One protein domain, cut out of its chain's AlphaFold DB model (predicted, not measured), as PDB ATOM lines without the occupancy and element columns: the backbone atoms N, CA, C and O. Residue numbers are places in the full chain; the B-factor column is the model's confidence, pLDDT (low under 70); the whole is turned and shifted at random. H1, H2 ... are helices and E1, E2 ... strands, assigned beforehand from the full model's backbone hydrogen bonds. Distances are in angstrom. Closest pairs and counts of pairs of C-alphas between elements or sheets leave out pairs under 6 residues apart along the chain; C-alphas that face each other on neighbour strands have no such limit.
ATOM      1  N   ASP A   2      57.282 -40.327  52.765       93.06
ATOM      2  CA  ASP A   2      57.770 -40.987  51.543       93.06
ATOM      3  C   ASP A   2      56.642 -41.301  50.551       93.06
ATOM      4  O   ASP A   2      56.800 -41.092  49.354       93.06
ATOM      5  N   SER A   3      55.469 -41.703  51.049       95.62
ATOM      6  CA  SER A   3      54.256 -41.891  50.244       95.62
ATOM      7  C   SER A   3      53.794 -40.603  49.544       95.62
ATOM      8  O   SER A   3      53.381 -40.653  48.389       95.62
ATOM      9  N   ILE A   4      53.953 -39.438  50.187       96.81
ATOM     10  CA  ILE A   4      53.699 -38.128  49.563       96.81
ATOM     11  C   ILE A   4      54.755 -37.849  48.489       96.81
ATOM     12  O   ILE A   4      54.400 -37.536  47.359       96.81
ATOM     13  N   ALA A   5      56.046 -37.994  48.804       96.25
ATOM     14  CA  ALA A   5      57.110 -37.758  47.828       96.25
ATOM     15  C   ALA A   5      56.947 -38.646  46.584       96.25
ATOM     16  O   ALA A   5      57.041 -38.154  45.464       96.25
ATOM     17  N   LYS A   6      56.597 -39.923  46.774       96.56
ATOM     18  CA  LYS A   6      56.304 -40.863  45.690       96.56
ATOM     19  C   LYS A   6      55.105 -40.424  44.847       96.56
ATOM     20  O   LYS A   6      55.216 -40.417  43.628       96.56
ATOM     21  N   ALA A   7      53.987 -40.045  45.471       97.38
ATOM     22  CA  ALA A   7      52.773 -39.642  44.754       97.38
ATOM     23  C   ALA A   7      52.974 -38.394  43.868       97.38
ATOM     24  O   ALA A   7      52.295 -38.243  42.855       97.38
ATOM     25  N   PHE A   8      53.921 -37.526  44.230       97.62
ATOM     26  CA  PHE A   8      54.219 -36.278  43.519       97.62
ATOM     27  C   PHE A   8      55.564 -36.297  42.769       97.62
ATOM     28  O   PHE A   8      56.003 -35.262  42.279       97.62
ATOM     29  N   GLY A   9      56.242 -37.449  42.684       96.88
ATOM     30  CA  GLY A   9      57.522 -37.573  41.973       96.88
ATOM     31  C   GLY A   9      58.651 -36.697  42.536       96.88
ATOM     32  O   GLY A   9      59.494 -36.215  41.785       96.88
ATOM     33  N   LEU A  10      58.657 -36.452  43.848       96.88
ATOM     34  CA  LEU A  10      59.622 -35.577  44.516       96.88
ATOM     35  C   LEU A  10      60.884 -36.333  44.942       96.88
ATOM     36  O   LEU A  10      60.886 -37.551  45.113       96.88
ATOM     37  N   SER A  11      61.944 -35.571  45.223       96.88
ATOM     38  CA  SER A  11      63.125 -36.081  45.926       96.88
ATOM     39  C   SER A  11      62.770 -36.605  47.321       96.88
ATOM     40  O   SER A  11      61.780 -36.185  47.928       96.88
ATOM     41  N   GLN A  12      63.619 -37.483  47.864       95.69
ATOM     42  CA  GLN A  12      63.399 -38.081  49.180       95.69
ATOM     43  C   GLN A  12      63.239 -37.006  50.277       95.69
ATOM     44  O   GLN A  12      64.000 -36.025  50.294       95.69
ATOM     45  N   PRO A  13      62.275 -37.171  51.202       96.88
ATOM     46  CA  PRO A  13      62.151 -36.310  52.371       96.88
ATOM     47  C   PRO A  13      63.419 -36.349  53.232       96.88
ATOM     48  O   PRO A  13      63.927 -37.421  53.548       96.88
ATOM     49  N   VAL A  14      63.913 -35.182  53.647       97.31
ATOM     50  CA  VAL A  14      65.139 -35.064  54.471       97.31
ATOM     51  C   VAL A  14      64.846 -34.831  55.952       97.31
ATOM     52  O   VAL A  14      65.757 -34.762  56.773       97.31
ATOM     53  N   ALA A  15      63.572 -34.667  56.307       94.56
ATOM     54  CA  ALA A  15      63.125 -34.474  57.677       94.56
ATOM     55  C   ALA A  15      61.642 -34.832  57.842       94.56
ATOM     56  O   ALA A  15      60.903 -34.812  56.854       94.56
ATOM     57  N   PRO A  16      61.188 -35.076  59.086       95.81
ATOM     58  CA  PRO A  16      59.770 -35.216  59.389       95.81
ATOM     59  C   PRO A  16      58.938 -34.010  58.931       95.81
ATOM     60  O   PRO A  16      59.420 -32.872  58.901       95.81
ATOM     61  N   LEU A  17      57.662 -34.261  58.626       95.81
ATOM     62  CA  LEU A  17      56.685 -33.211  58.339       95.81
ATOM     63  C   LEU A  17      56.581 -32.251  59.526       95.81
ATOM     64  O   LEU A  17      56.335 -32.669  60.656       95.81
ATOM     65  N   THR A  18      56.747 -30.958  59.261       95.75
ATOM     66  CA  THR A  18      56.641 -29.918  60.293       95.75
ATOM     67  C   THR A  18      55.278 -29.239  60.187       95.75
ATOM     68  O   THR A  18      54.989 -28.694  59.126       95.75
ATOM     69  N   PRO A  19      54.426 -29.248  61.224       94.50
ATOM     70  CA  PRO A  19      53.156 -28.519  61.204       94.50
ATOM     71  C   PRO A  19      53.366 -27.012  60.990       94.50
ATOM     72  O   PRO A  19      54.294 -26.442  61.560       94.50
ATOM     73  N   VAL A  20      52.523 -26.370  60.172       89.31
ATOM     74  CA  VAL A  20      52.675 -24.938  59.828       89.31
ATOM     75  C   VAL A  20      51.522 -24.099  60.366       89.31
ATOM     76  O   VAL A  20      51.774 -23.066  60.976       89.31
ATOM     77  N   GLN A  21      50.272 -24.542  60.204       75.25
ATOM     78  CA  GLN A  21      49.107 -23.929  60.848       75.25
ATOM     79  C   GLN A  21      47.867 -24.829  60.709       75.25
ATOM     80  O   GLN A  21      47.661 -25.449  59.665       75.25
ATOM     81  N   HIS A  22      47.010 -24.861  61.732       63.62
ATOM     82  CA  HIS A  22      45.744 -25.604  61.722       63.62
ATOM     83  C   HIS A  22      44.581 -24.671  62.079       63.62
ATOM     84  O   HIS A  22      44.294 -24.452  63.251       63.62
ATOM     85  N   THR A  23      43.911 -24.105  61.076       68.94
ATOM     86  CA  THR A  23      42.650 -23.356  61.281       68.94
ATOM     87  C   THR A  23      41.493 -23.894  60.443       68.94
ATOM     88  O   THR A  23      40.338 -23.707  60.810       68.94
ATOM     89  N   SER A  24      41.763 -24.592  59.335       74.38
ATOM     90  CA  SER A  24      40.706 -25.183  58.490       74.38
ATOM     91  C   SER A  24      41.096 -26.523  57.874       74.38
ATOM     92  O   SER A  24      40.271 -27.423  57.801       74.38
ATOM     93  N   PHE A  25      42.357 -26.679  57.470       84.56
ATOM     94  CA  PHE A  25      42.907 -27.931  56.961       84.56
ATOM     95  C   PHE A  25      44.222 -28.225  57.663       84.56
ATOM     96  O   PHE A  25      44.927 -27.299  58.071       84.56
ATOM     97  N   GLU A  26      44.560 -29.504  57.789       92.50
ATOM     98  CA  GLU A  26      45.875 -29.885  58.279       92.50
ATOM     99  C   GLU A  26      46.927 -29.534  57.228       92.50
ATOM    100  O   GLU A  26      46.815 -29.928  56.060       92.50
ATOM    101  N   THR A  27      47.926 -28.749  57.639       95.31
ATOM    102  CA  THR A  27      49.016 -28.330  56.760       95.31
ATOM    103  C   THR A  27      50.374 -28.576  57.390       95.31
ATOM    104  O   THR A  27      50.595 -28.325  58.579       95.31
ATOM    105  N   TRP A  28      51.305 -29.037  56.561       96.38
ATOM    106  CA  TRP A  28      52.678 -29.309  56.954       96.38
ATOM    107  C   TRP A  28      53.652 -28.752  55.929       96.38
ATOM    108  O   TRP A  28      53.353 -28.665  54.740       96.38
ATOM    109  N   ARG A  29      54.863 -28.455  56.379       97.00
ATOM    110  CA  ARG A  29      56.029 -28.290  55.524       97.00
ATOM    111  C   ARG A  29      56.665 -29.654  55.293       97.00
ATOM    112  O   ARG A  29      57.020 -30.344  56.253       97.00
ATOM    113  N   LEU A  30      56.837 -30.009  54.026       97.75
ATOM    114  CA  LEU A  30      57.656 -31.129  53.580       97.75
ATOM    115  C   LEU A  30      58.980 -30.579  53.062       97.75
ATOM    116  O   LEU A  30      58.984 -29.750  52.160       97.75
ATOM    117  N   ARG A  31      60.094 -31.058  53.617       97.88
ATOM    118  CA  ARG A  31      61.436 -30.730  53.126       97.88
ATOM    119  C   ARG A  31      62.007 -31.915  52.374       97.88
ATOM    120  O   ARG A  31      62.006 -33.028  52.904       97.88
ATOM    121  N   THR A  32      62.520 -31.672  51.179       97.25
ATOM    122  CA  THR A  32      63.205 -32.673  50.350       97.25
ATOM    123  C   THR A  32      64.634 -32.223  50.068       97.25
ATOM    124  O   THR A  32      65.006 -31.096  50.385       97.25
ATOM    125  N   ALA A  33      65.447 -33.086  49.459       94.19
ATOM    126  CA  ALA A  33      66.816 -32.723  49.089       94.19
ATOM    127  C   ALA A  33      66.896 -31.557  48.081       94.19
ATOM    128  O   ALA A  33      67.914 -30.874  48.025       94.19
ATOM    129  N   SER A  34      65.844 -31.334  47.283       93.56
ATOM    130  CA  SER A  34      65.844 -30.341  46.202       93.56
ATOM    131  C   SER A  34      65.047 -29.074  46.514       93.56
ATOM    132  O   SER A  34      65.378 -28.014  45.995       93.56
ATOM    133  N   ALA A  35      63.979 -29.178  47.308       96.56
ATOM    134  CA  ALA A  35      63.078 -28.064  47.606       96.56
ATOM    135  C   ALA A  35      62.169 -28.354  48.810       96.56
ATOM    136  O   ALA A  35      62.074 -29.490  49.292       96.56
ATOM    137  N   ASP A  36      61.441 -27.320  49.224       97.56
ATOM    138  CA  ASP A  36      60.416 -27.393  50.252       97.56
ATOM    139  C   ASP A  36      59.026 -27.195  49.653       97.56
ATOM    140  O   ASP A  36      58.837 -26.434  48.701       97.56
ATOM    141  N   TYR A  37      58.039 -27.841  50.267       98.06
ATOM    142  CA  TYR A  37      56.654 -27.822  49.818       98.06
ATOM    143  C   TYR A  37      55.701 -27.600  50.985       98.06
ATOM    144  O   TYR A  37      55.934 -28.072  52.103       98.06
ATOM    145  N   LEU A  38      54.589 -26.922  50.712       96.94
ATOM    146  CA  LEU A  38      53.427 -26.929  51.588       96.94
ATOM    147  C   LEU A  38      52.547 -28.126  51.219       96.94
ATOM    148  O   LEU A  38      52.022 -28.207  50.112       96.94
ATOM    149  N   VAL A  39      52.364 -29.038  52.166       97.00
ATOM    150  CA  VAL A  39      51.420 -30.152  52.082       97.00
ATOM    151  C   VAL A  39      50.122 -29.720  52.739       97.00
ATOM    152  O   VAL A  39      50.128 -29.298  53.896       97.00
ATOM    153  N   LYS A  40      49.002 -29.869  52.035       95.94
ATOM    154  CA  LYS A  40      47.663 -29.626  52.572       95.94
ATOM    155  C   LYS A  40      46.818 -30.883  52.445       95.94
ATOM    156  O   LYS A  40      46.593 -31.368  51.335       95.94
ATOM    157  N   ARG A  41      46.309 -31.382  53.572       95.56
ATOM    158  CA  ARG A  41      45.304 -32.446  53.576       95.56
ATOM    159  C   ARG A  41      43.923 -31.849  53.425       95.56
ATOM    160  O   ARG A  41      43.520 -31.011  54.222       95.56
ATOM    161  N   LEU A  42      43.203 -32.305  52.409       94.00
ATOM    162  CA  LEU A  42      41.820 -31.913  52.198       94.00
ATOM    163  C   LEU A  42      40.876 -32.749  53.073       94.00
ATOM    164  O   LEU A  42      40.043 -32.192  53.781       94.00
ATOM    165  N   TRP A  43      41.020 -34.076  53.043       94.38
ATOM    166  CA  TRP A  43      40.227 -35.039  53.823       94.38
ATOM    167  C   TRP A  43      40.904 -36.424  53.831       94.38
ATOM    168  O   TRP A  43      42.045 -36.569  53.388       94.38
ATOM    169  N   GLY A  44      40.221 -37.444  54.363       92.75
ATOM    170  CA  GLY A  44      40.655 -38.846  54.338       92.75
ATOM    171  C   GLY A  44      40.574 -39.504  52.950       92.75
ATOM    172  O   GLY A  44      40.766 -38.859  51.918       92.75
ATOM    173  N   LEU A  45      40.306 -40.813  52.921       88.38
ATOM    174  CA  LEU A  45      40.179 -41.593  51.679       88.38
ATOM    175  C   LEU A  45      38.779 -41.478  51.039       88.38
ATOM    176  O   LEU A  45      38.582 -41.860  49.887       88.38
ATOM    177  N   GLU A  46      37.797 -40.947  51.756       89.19
ATOM    178  CA  GLU A  46      36.432 -40.786  51.252       89.19
ATOM    179  C   GLU A  46      36.196 -39.355  50.786       89.19
ATOM    180  O   GLU A  46      36.499 -38.404  51.506       89.19
ATOM    181  N   ASN A  47      35.653 -39.197  49.577       90.81
ATOM    182  CA  ASN A  47      35.368 -37.878  49.031       90.81
ATOM    183  C   ASN A  47      34.108 -37.297  49.689       90.81
ATOM    184  O   ASN A  47      33.043 -37.914  49.610       90.81
ATOM    185  N   PRO A  48      34.183 -36.101  50.294       91.69
ATOM    186  CA  PRO A  48      33.012 -35.460  50.858       91.69
ATOM    187  C   PRO A  48      32.066 -34.995  49.738       91.69
ATOM    188  O   PRO A  48      32.535 -34.657  48.651       91.69
ATOM    189  N   PRO A  49      30.750 -34.858  49.987       92.81
ATOM    190  CA  PRO A  49      29.772 -34.469  48.958       92.81
ATOM    191  C   PRO A  49      30.066 -33.136  48.248       92.81
ATOM    192  O   PRO A  49      29.564 -32.878  47.159       92.81
ATOM    193  N   TRP A  50      30.871 -32.272  48.867       89.25
ATOM    194  CA  TRP A  50      31.244 -30.952  48.365       89.25
ATOM    195  C   TRP A  50      32.600 -30.917  47.637       89.25
ATOM    196  O   TRP A  50      33.065 -29.826  47.307       89.25
ATOM    197  N   TRP A  51      33.240 -32.065  47.372       93.25
ATOM    198  CA  TRP A  51      34.592 -32.127  46.791       93.25
ATOM    199  C   TRP A  51      34.726 -31.366  45.461       93.25
ATOM    200  O   TRP A  51      35.740 -30.710  45.226       93.25
ATOM    201  N   THR A  52      33.677 -31.347  44.636       93.19
ATOM    202  CA  THR A  52      33.646 -30.626  43.349       93.19
ATOM    203  C   THR A  52      33.794 -29.110  43.504       93.19
ATOM    204  O   THR A  52      34.325 -28.443  42.620       93.19
ATOM    205  N   ARG A  53      33.392 -28.534  44.647       92.12
ATOM    206  CA  ARG A  53      33.633 -27.107  44.939       92.12
ATOM    207  C   ARG A  53      35.117 -26.816  45.144       92.12
ATOM    208  O   ARG A  53      35.583 -25.733  44.803       92.12
ATOM    209  N   ILE A  54      35.866 -27.777  45.687       93.62
ATOM    210  CA  ILE A  54      37.319 -27.650  45.824       93.62
ATOM    211  C   ILE A  54      37.990 -27.740  44.459       93.62
ATOM    212  O   ILE A  54      38.891 -26.950  44.201       93.62
ATOM    213  N   GLU A  55      37.529 -28.640  43.586       94.75
ATOM    214  CA  GLU A  55      37.998 -28.728  42.199       94.75
ATOM    215  C   GLU A  55      37.816 -27.399  41.446       94.75
ATOM    216  O   GLU A  55      38.759 -26.896  40.840       94.75
ATOM    217  N   GLN A  56      36.649 -26.761  41.576       93.25
ATOM    218  CA  GLN A  56      36.403 -25.424  41.015       93.25
ATOM    219  C   GLN A  56      37.374 -24.368  41.566       93.25
ATOM    220  O   GLN A  56      37.869 -23.531  40.813       93.25
ATOM    221  N   GLY A  57      37.688 -24.425  42.864       92.62
ATOM    222  CA  GLY A  57      38.717 -23.576  43.467       92.62
ATOM    223  C   GLY A  57      40.103 -23.796  42.851       92.62
ATOM    224  O   GLY A  57      40.804 -22.827  42.576       92.62
ATOM    225  N   MET A  58      40.469 -25.046  42.549       95.25
ATOM    226  CA  MET A  58      41.734 -25.363  41.868       95.25
ATOM    227  C   MET A  58      41.802 -24.774  40.465       95.25
ATOM    228  O   MET A  58      42.853 -24.295  40.050       95.25
ATOM    229  N   ALA A  59      40.688 -24.806  39.733       94.94
ATOM    230  CA  ALA A  59      40.618 -24.215  38.403       94.94
ATOM    231  C   ALA A  59      40.839 -22.695  38.463       94.94
ATOM    232  O   ALA A  59      41.553 -22.146  37.625       94.94
ATOM    233  N   LEU A  60      40.303 -22.024  39.491       93.50
ATOM    234  CA  LEU A  60      40.547 -20.597  39.714       93.50
ATOM    235  C   LEU A  60      42.006 -20.319  40.086       93.50
ATOM    236  O   LEU A  60      42.588 -19.371  39.569       93.50
ATOM    237  N   GLU A  61      42.603 -21.145  40.950       95.00
ATOM    238  CA  GLU A  61      44.032 -21.070  41.277       95.00
ATOM    239  C   GLU A  61      44.883 -21.232  40.002       95.00
ATOM    240  O   GLU A  61      45.732 -20.393  39.718       95.00
ATOM    241  N   SER A  62      44.610 -22.235  39.167       94.38
ATOM    242  CA  SER A  62      45.333 -22.448  37.906       94.38
ATOM    243  C   SER A  62      45.205 -21.259  36.942       94.38
ATOM    244  O   SER A  62      46.209 -20.770  36.419       94.38
ATOM    245  N   ALA A  63      43.992 -20.721  36.771       94.44
ATOM    246  CA  ALA A  63      43.763 -19.527  35.957       94.44
ATOM    247  C   ALA A  63      44.497 -18.300  36.519       94.44
ATOM    248  O   ALA A  63      45.113 -17.534  35.783       94.44
ATOM    249  N   ALA A  64      44.483 -18.107  37.836       94.88
ATOM    250  CA  ALA A  64      45.203 -17.005  38.455       94.88
ATOM    251  C   ALA A  64      46.715 -17.096  38.197       94.88
ATOM    252  O   ALA A  64      47.336 -16.091  37.844       94.88
ATOM    253  N   LEU A  65      47.290 -18.298  38.296       94.50
ATOM    254  CA  LEU A  65      48.705 -18.528  38.014       94.50
ATOM    255  C   LEU A  65      49.041 -18.271  36.538       94.50
ATOM    256  O   LEU A  65      50.041 -17.612  36.254       94.50
ATOM    257  N   SER A  66      48.207 -18.733  35.600       94.25
ATOM    258  CA  SER A  66      48.430 -18.520  34.160       94.25
ATOM    259  C   SER A  66      48.333 -17.044  33.754       94.25
ATOM    260  O   SER A  66      49.005 -16.613  32.819       94.25
ATOM    261  N   HIS A  67      47.575 -16.245  34.510       93.81
ATOM    262  CA  HIS A  67      47.524 -14.787  34.396       93.81
ATOM    263  C   HIS A  67      48.638 -14.053  35.165       93.81
ATOM    264  O   HIS A  67      48.632 -12.822  35.235       93.81
ATOM    265  N   GLY A  68      49.607 -14.779  35.731       94.38
ATOM    266  CA  GLY A  68      50.767 -14.209  36.413       94.38
ATOM    267  C   GLY A  68      50.457 -13.604  37.782       94.38
ATOM    268  O   GLY A  68      51.214 -12.756  38.259       94.38
ATOM    269  N   LEU A  69      49.349 -13.996  38.425       94.44
ATOM    270  CA  LEU A  69      49.061 -13.550  39.786       94.44
ATOM    271  C   LEU A  69      50.027 -14.192  40.791       94.44
ATOM    272  O   LEU A  69      50.421 -15.347  40.623       94.44
ATOM    273  N   PRO A  70      50.401 -13.464  41.861       90.12
ATOM    274  CA  PRO A  70      51.396 -13.909  42.831       90.12
ATOM    275  C   PRO A  70      50.791 -14.905  43.831       90.12
ATOM    276  O   PRO A  70      50.607 -14.593  45.007       90.12
ATOM    277  N   ILE A  71      50.453 -16.097  43.351       90.12
ATOM    278  CA  ILE A  71      49.932 -17.204  44.156       90.12
ATOM    279  C   ILE A  71      50.928 -18.366  44.181       90.12
ATOM    280  O   ILE A  71      51.776 -18.492  43.298       90.12
ATOM    281  N   ALA A  72      50.838 -19.218  45.204       92.69
ATOM    282  CA  ALA A  72      51.682 -20.407  45.287       92.69
ATOM    283  C   ALA A  72      51.377 -21.350  44.116       92.69
ATOM    284  O   ALA A  72      50.219 -21.698  43.883       92.69
ATOM    285  N   ARG A  73      52.417 -21.788  43.403       96.44
ATOM    286  CA  ARG A  73      52.279 -22.777  42.335       96.44
ATOM    287  C   ARG A  73      51.937 -24.137  42.939       96.44
ATOM    288  O   ARG A  73      52.602 -24.580  43.876       96.44
ATOM    289  N   SER A  74      50.914 -24.792  42.401       97.12
ATOM    290  CA  SER A  74      50.579 -26.171  42.741       97.12
ATOM    291  C   SER A  74      51.587 -27.153  42.153       97.12
ATOM    292  O   SER A  74      52.169 -26.921  41.093       97.12
ATOM    293  N   ILE A  75      51.787 -28.273  42.843       97.88
ATOM    294  CA  ILE A  75      52.566 -29.393  42.318       97.88
ATOM    295  C   ILE A  75      51.599 -30.438  41.781       97.88
ATOM    296  O   ILE A  75      50.759 -30.940  42.529       97.88
ATOM    297  N   GLU A  76      51.730 -30.759  40.497       97.62
ATOM    298  CA  GLU A  76      50.955 -31.823  39.864       97.62
ATOM    299  C   GLU A  76      51.409 -33.192  40.392       97.62
ATOM    300  O   GLU A  76      52.614 -33.472  40.412       97.62
ATOM    301  N   PRO A  77      50.484 -34.051  40.845       98.06
ATOM    302  CA  PRO A  77      50.820 -35.422  41.189       98.06
ATOM    303  C   PRO A  77      51.030 -36.285  39.943       98.06
ATOM    304  O   PRO A  77      50.594 -35.944  38.847       98.06
ATOM    305  N   LEU A  78      51.657 -37.448  40.128       98.00
ATOM    306  CA  LEU A  78      51.848 -38.418  39.045       98.00
ATOM    307  C   LEU A  78      50.529 -39.062  38.590       98.00
ATOM    308  O   LEU A  78      50.406 -39.426  37.425       98.00
ATOM    309  N   ASP A  79      49.566 -39.203  39.507       97.00
ATOM    310  CA  ASP A  79      48.231 -39.761  39.256       97.00
ATOM    311  C   ASP A  79      47.161 -38.901  39.965       97.00
ATOM    312  O   ASP A  79      46.860 -39.116  41.147       97.00
ATOM    313  N   PRO A  80      46.660 -37.834  39.310       96.88
ATOM    314  CA  PRO A  80      45.660 -36.948  39.892       96.88
ATOM    315  C   PRO A  80      44.281 -37.612  39.955       96.88
ATOM    316  O   PRO A  80      43.785 -38.149  38.968       96.88
ATOM    317  N   ILE A  81      43.603 -37.490  41.100       95.31
ATOM    318  CA  ILE A  81      42.222 -37.978  41.266       95.31
ATOM    319  C   ILE A  81      41.158 -36.929  40.901       95.31
ATOM    320  O   ILE A  81      40.027 -37.294  40.592       95.31
ATOM    321  N   PHE A  82      41.498 -35.638  40.980       95.19
ATOM    322  CA  PHE A  82      40.747 -34.477  40.474       95.19
ATOM    323  C   PHE A  82      41.616 -33.224  40.641       95.19
ATOM    324  O   PHE A  82      42.351 -33.116  41.630       95.19
ATOM    325  N   GLY A  83      41.533 -32.267  39.712       95.38
ATOM    326  CA  GLY A  83      42.488 -31.151  39.656       95.38
ATOM    327  C   GLY A  83      43.933 -31.637  39.860       95.38
ATOM    328  O   GLY A  83      44.356 -32.584  39.209       95.38
ATOM    329  N   TYR A  84      44.641 -31.057  40.833       97.06
ATOM    330  CA  TYR A  84      45.980 -31.488  41.273       97.06
ATOM    331  C   TYR A  84      45.980 -32.150  42.662       97.06
ATOM    332  O   TYR A  84      46.923 -32.006  43.445       97.06
ATOM    333  N   ALA A  85      44.894 -32.834  43.026       97.69
ATOM    334  CA  ALA A  85      44.844 -33.651  44.235       97.69
ATOM    335  C   ALA A  85      45.275 -35.092  43.953       97.69
ATOM    336  O   ALA A  85      44.900 -35.674  42.938       97.69
ATOM    337  N   ALA A  86      45.989 -35.690  44.905       97.69
ATOM    338  CA  ALA A  86      46.371 -37.097  44.885       97.69
ATOM    339  C   ALA A  86      45.805 -37.847  46.084       97.69
ATOM    340  O   ALA A  86      45.622 -37.284  47.172       97.69
ATOM    341  N   ARG A  87      45.600 -39.148  45.896       96.94
ATOM    342  CA  ARG A  87      45.363 -40.081  46.990       96.94
ATOM    343  C   ARG A  87      46.700 -40.574  47.541       96.94
ATOM    344  O   ARG A  87      47.543 -41.050  46.791       96.94
ATOM    345  N   VAL A  88      46.884 -40.464  48.852       96.56
ATOM    346  CA  VAL A  88      48.075 -40.944  49.559       96.56
ATOM    347  C   VAL A  88      47.609 -41.791  50.736       96.56
ATOM    348  O   VAL A  88      47.002 -41.255  51.657       96.56
ATOM    349  N   ASP A  89      47.881 -43.093  50.711       87.88
ATOM    350  CA  ASP A  89      47.262 -44.076  51.618       87.88
ATOM    351  C   ASP A  89      47.347 -43.690  53.104       87.88
ATOM    352  O   ASP A  89      46.330 -43.681  53.796       87.88
ATOM    353  N   ASP A  90      48.519 -43.256  53.575       90.06
ATOM    354  CA  ASP A  90      48.720 -42.911  54.993       90.06
ATOM    355  C   ASP A  90      48.145 -41.536  55.389       90.06
ATOM    356  O   ASP A  90      48.113 -41.187  56.569       90.06
ATOM    357  N   PHE A  91      47.739 -40.714  54.415       93.44
ATOM    358  CA  PHE A  91      47.431 -39.293  54.625       93.44
ATOM    359  C   PHE A  91      46.045 -38.869  54.120       93.44
ATOM    360  O   PHE A  91      45.519 -37.841  54.548       93.44
ATOM    361  N   GLY A  92      45.405 -39.652  53.254       95.94
ATOM    362  CA  GLY A  92      44.144 -39.294  52.619       95.94
ATOM    363  C   GLY A  92      44.330 -38.539  51.304       95.94
ATOM    364  O   GLY A  92      45.188 -38.866  50.489       95.94
ATOM    365  N   THR A  93      43.485 -37.539  51.079       97.44
ATOM    366  CA  THR A  93      43.497 -36.723  49.864       97.44
ATOM    367  C   THR A  93      44.321 -35.458  50.088       97.44
ATOM    368  O   THR A  93      43.991 -34.636  50.948       97.44
ATOM    369  N   ILE A  94      45.395 -35.303  49.312       97.38
ATOM    370  CA  ILE A  94      46.443 -34.294  49.510       97.38
ATOM    371  C   ILE A  94      46.595 -33.402  48.273       97.38
ATOM    372  O   ILE A  94      46.472 -33.871  47.145       97.38
ATOM    373  N   ARG A  95      46.937 -32.126  48.493       97.19
ATOM    374  CA  ARG A  95      47.493 -31.212  47.479       97.19
ATOM    375  C   ARG A  95      48.799 -30.608  47.969       97.19
ATOM    376  O   ARG A  95      48.942 -30.348  49.168       97.19
ATOM    377  N   LEU A  96      49.713 -30.360  47.036       97.50
ATOM    378  CA  LEU A  96      51.007 -29.739  47.299       97.50
ATOM    379  C   LEU A  96      51.146 -28.402  46.581       97.50
ATOM    380  O   LEU A  96      50.609 -28.204  45.492       97.50
ATOM    381  N   TYR A  97      51.924 -27.520  47.197       97.62
ATOM    382  CA  TYR A  97      52.332 -26.239  46.637       97.62
ATOM    383  C   TYR A  97      53.819 -26.009  46.877       97.62
ATOM    384  O   TYR A  97      54.371 -26.518  47.859       97.62
ATOM    385  N   ASP A  98      54.443 -25.192  46.031       97.12
ATOM    386  CA  ASP A  98      55.757 -24.623  46.330       97.12
ATOM    387  C   ASP A  98      55.735 -23.942  47.705       97.12
ATOM    388  O   ASP A  98      54.791 -23.226  48.063       97.12
ATOM    389  N   TRP A  99      56.792 -24.149  48.489       96.56
ATOM    390  CA  TRP A  99      56.962 -23.409  49.729       96.56
ATOM    391  C   TRP A  99      57.315 -21.948  49.441       96.56
ATOM    392  O   TRP A  99      58.363 -21.643  48.874       96.56
ATOM    393  N   ILE A 100      56.466 -21.018  49.888       93.44
ATOM    394  CA  ILE A 100      56.764 -19.588  49.798       93.44
ATOM    395  C   ILE A 100      57.613 -19.180  51.000       93.44
ATOM    396  O   ILE A 100      57.141 -19.108  52.140       93.44
ATOM    397  N   HIS A 101      58.874 -18.851  50.730       91.00
ATOM    398  CA  HIS A 101      59.723 -18.169  51.694       91.00
ATOM    399  C   HIS A 101      59.185 -16.759  51.933       91.00
ATOM    400  O   HIS A 101      59.077 -15.952  51.014       91.00
ATOM    401  N   HIS A 102      58.834 -16.476  53.180       89.56
ATOM    402  CA  HIS A 102      58.237 -15.212  53.576       89.56
ATOM    403  C   HIS A 102      58.767 -14.777  54.940       89.56
ATOM    404  O   HIS A 102      59.430 -15.535  55.651       89.56
ATOM    405  N   ARG A 103      58.430 -13.542  55.301       92.81
ATOM    406  CA  ARG A 103      58.522 -13.029  56.666       92.81
ATOM    407  C   ARG A 103      57.130 -12.654  57.153       92.81
ATOM    408  O   ARG A 103      56.251 -12.365  56.340       92.81
ATOM    409  N   THR A 104      56.949 -12.604  58.464       91.19
ATOM    410  CA  THR A 104      55.746 -12.021  59.056       91.19
ATOM    411  C   THR A 104      55.637 -10.549  58.655       91.19
ATOM    412  O   THR A 104      56.648  -9.834  58.601       91.19
ATOM    413  N   LEU A 105      54.417 -10.104  58.353       93.06
ATOM    414  CA  LEU A 105      54.134  -8.688  58.142       93.06
ATOM    415  C   LEU A 105      54.296  -7.919  59.455       93.06
ATOM    416  O   LEU A 105      53.964  -8.421  60.530       93.06
ATOM    417  N   THR A 106      54.784  -6.693  59.360       96.31
ATOM    418  CA  THR A 106      54.846  -5.742  60.468       96.31
ATOM    419  C   THR A 106      53.832  -4.619  60.235       96.31
ATOM    420  O   THR A 106      53.403  -4.401  59.103       96.31
ATOM    421  N   PRO A 107      53.457  -3.845  61.270       96.00
ATOM    422  CA  PRO A 107      52.537  -2.714  61.105       96.00
ATOM    423  C   PRO A 107      53.019  -1.623  60.135       96.00
ATOM    424  O   PRO A 107      52.235  -0.770  59.738       96.00
ATOM    425  N   THR A 108      54.305  -1.622  59.777       96.31
ATOM    426  CA  THR A 108      54.900  -0.678  58.822       96.31
ATOM    427  C   THR A 108      54.760  -1.123  57.365       96.31
ATOM    428  O   THR A 108      55.113  -0.359  56.471       96.31
ATOM    429  N   ASP A 109      54.294  -2.348  57.108       96.69
ATOM    430  CA  ASP A 109      54.089  -2.852  55.752       96.69
ATOM    431  C   ASP A 109      52.759  -2.352  55.179       96.69
ATOM    432  O   ASP A 109      51.687  -2.826  55.562       96.69
ATOM    433  N   ASP A 110      52.813  -1.440  54.205       95.88
ATOM    434  CA  ASP A 110      51.625  -1.065  53.434       95.88
ATOM    435  C   ASP A 110      51.362  -2.068  52.299       95.88
ATOM    436  O   ASP A 110      51.897  -1.973  51.190       95.88
ATOM    437  N   VAL A 111      50.517  -3.056  52.592       95.88
ATOM    438  CA  VAL A 111      50.084  -4.079  51.628       95.88
ATOM    439  C   VAL A 111      48.795  -3.708  50.895       95.88
ATOM    440  O   VAL A 111      48.401  -4.421  49.970       95.88
ATOM    441  N   ALA A 112      48.123  -2.612  51.263       96.69
ATOM    442  CA  ALA A 112      46.798  -2.287  50.736       96.69
ATOM    443  C   ALA A 112      46.792  -2.056  49.210       96.69
ATOM    444  O   ALA A 112      45.938  -2.640  48.532       96.69
ATOM    445  N   PRO A 113      47.755  -1.319  48.610       96.38
ATOM    446  CA  PRO A 113      47.814  -1.163  47.158       96.38
ATOM    447  C   PRO A 113      48.007  -2.496  46.427       96.38
ATOM    448  O   PRO A 113      47.427  -2.716  45.362       96.38
ATOM    449  N   TRP A 114      48.831  -3.387  46.984       94.62
ATOM    450  CA  TRP A 114      49.058  -4.713  46.417       94.62
ATOM    451  C   TRP A 114      47.798  -5.582  46.519       94.62
ATOM    452  O   TRP A 114      47.352  -6.112  45.500       94.62
ATOM    453  N   LEU A 115      47.165  -5.642  47.697       94.88
ATOM    454  CA  LEU A 115      45.916  -6.376  47.926       94.88
ATOM    455  C   LEU A 115      44.793  -5.911  46.996       94.88
ATOM    456  O   LEU A 115      44.089  -6.744  46.424       94.88
ATOM    457  N   GLY A 116      44.644  -4.595  46.812       96.44
ATOM    458  CA  GLY A 116      43.641  -4.019  45.919       96.44
ATOM    459  C   GLY A 116      43.831  -4.472  44.472       96.44
ATOM    460  O   GLY A 116      42.873  -4.897  43.826       96.44
ATOM    461  N   ARG A 117      45.076  -4.460  43.972       95.25
ATOM    462  CA  ARG A 117      45.389  -4.924  42.610       95.25
ATOM    463  C   ARG A 117      45.153  -6.421  42.436       95.25
ATOM    464  O   ARG A 117      44.528  -6.814  41.455       95.25
ATOM    465  N   VAL A 118      45.629  -7.244  43.372       94.38
ATOM    466  CA  VAL A 118      45.479  -8.706  43.295       94.38
ATOM    467  C   VAL A 118      44.005  -9.105  43.368       94.38
ATOM    468  O   VAL A 118      43.539  -9.864  42.525       94.38
ATOM    469  N   THR A 119      43.242  -8.532  44.299       93.50
ATOM    470  CA  THR A 119      41.800  -8.804  44.434       93.50
ATOM    471  C   THR A 119      41.026  -8.377  43.187       93.50
ATOM    472  O   THR A 119      40.208  -9.139  42.674       93.50
ATOM    473  N   ALA A 120      41.311  -7.186  42.647       94.44
ATOM    474  CA  ALA A 120      40.670  -6.717  41.421       94.44
ATOM    475  C   ALA A 120      40.976  -7.626  40.221       94.44
ATOM    476  O   ALA A 120      40.099  -7.862  39.393       94.44
ATOM    477  N   ALA A 121      42.199  -8.151  40.126       93.69
ATOM    478  CA  ALA A 121      42.564  -9.099  39.082       93.69
ATOM    479  C   ALA A 121      41.857 -10.452  39.257       93.69
ATOM    480  O   ALA A 121      41.293 -10.953  38.291       93.69
ATOM    481  N   LEU A 122      41.792 -10.991  40.481       91.94
ATOM    482  CA  LEU A 122      41.042 -12.220  40.779       91.94
ATOM    483  C   LEU A 122      39.555 -12.091  40.419       91.94
ATOM    484  O   LEU A 122      38.989 -13.005  39.826       91.94
ATOM    485  N   HIS A 123      38.925 -10.946  40.702       92.06
ATOM    486  CA  HIS A 123      37.530 -10.699  40.322       92.06
ATOM    487  C   HIS A 123      37.298 -10.717  38.807       92.06
ATOM    488  O   HIS A 123      36.220 -11.109  38.374       92.06
ATOM    489  N   ARG A 124      38.287 -10.331  37.992       92.06
ATOM    490  CA  ARG A 124      38.173 -10.374  36.523       92.06
ATOM    491  C   ARG A 124      38.262 -11.784  35.949       92.06
ATOM    492  O   ARG A 124      37.856 -11.985  34.812       92.06
ATOM    493  N   LEU A 125      38.782 -12.739  36.719       89.06
ATOM    494  CA  LEU A 125      38.823 -14.153  36.339       89.06
ATOM    495  C   LEU A 125      37.504 -14.873  36.639       89.06
ATOM    496  O   LEU A 125      37.356 -16.042  36.294       89.06
ATOM    497  N   MET A 126      36.559 -14.204  37.307       83.31
ATOM    498  CA  MET A 126      35.288 -14.788  37.713       83.31
ATOM    499  C   MET A 126      34.101 -14.194  36.927       83.31
ATOM    500  O   MET A 126      34.051 -12.982  36.726       83.31
TER     501      MET A 126
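AT A GLANCE: This is residues 2 to 126 of the 130 residues of an uncharacterized protein of Kribbella sp. VKM Ac-2570 (UniProt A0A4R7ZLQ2). A small, strongly twisted sheet of four strands forms one side of the model, with the short helix H1 beside its edge strand E3. The longest helix, H2, reaches from the sheet's side toward H3, which lies at the far side; residues 102 to 116 stick out as an arm, and the later part of H3 folds back near H2. The printed part has 125 residues, with three named helices and four named strands in the order H1, E1, E2, H2, E3, E4, H3; the sheet order is E1, E2, E4, E3, all antiparallel. The class is mixed, helices and strands, with under half of the residues in named elements. The whole is compact, with a radius of gyration of the C-alphas of 15.7 A and spans of 43 by 33 by 26 A.

HOW THE PARTS SIT: H1, residues 2 to 7, comes closest to E3, residues 86 to 88, at the C-alphas of Ile 4 and Val 88, 6.3 A apart. H1 stands at the sheet's level, but only just, at a height of 3.7 A. E1, residues 26 to 31, and E2, residues 36 to 43, form a hairpin at 153 degrees, with N 28 and O 39 2.9 A apart, within hydrogen-bond range. Residues 18 to 19 pair with residues 28 to 29 of E1, antiparallel. E2 is also the antiparallel neighbour of E4, residues 92 to 98, with N 40 and O 95 2.9 A apart. E3 and E4 form a second hairpin, at 120 degrees, with N 88 and O 92 2.8 A apart. Residues 74 to 75 pair with residues 96 to 97 of E4, antiparallel. H2, residues 51 to 66, is only just not on the sheet, with 4 pairs of C-alphas within 10 A. E2, H2 and E3 make a split strand-helix-strand unit, two strands running the same way with a helix between them in the chain and E4 between them in the sheet; its crossover is right-handed. H3, residues 112 to 124, is close to but not clearly touching H2: the closest C-alphas, of Ala 64 and Leu 122, are 6.8 A apart, at a steep tilt of 66 degrees, opposite ways. In H1, H2 and H3 every O i to N i+4 pair is within hydrogen-bond range.

IN THESE COORDINATES: H1 begins at C-alpha 2, (57.770, -40.987, 51.543), and is 8.5 A long. E1 measures 16.4 A and E2 21.9 A. H2 begins at C-alpha 51, (34.592, -32.127, 46.791), and measures 23.2 A. E3 measures 6.3 A and E4 19.7 A. H3 measures 18.5 A and ends at C-alpha 124, (38.173, -10.374, 36.523).

THE WHOLE: The C-alphas of Glu 46 and Thr 108 are the two farthest apart, 44.8 A. The printed part has no cut. The links H1 to E1, H2 to E3 and E4 to H3 are long. Mean pLDDT of the printed part is 93.9; residues 22 to 23 are under 70.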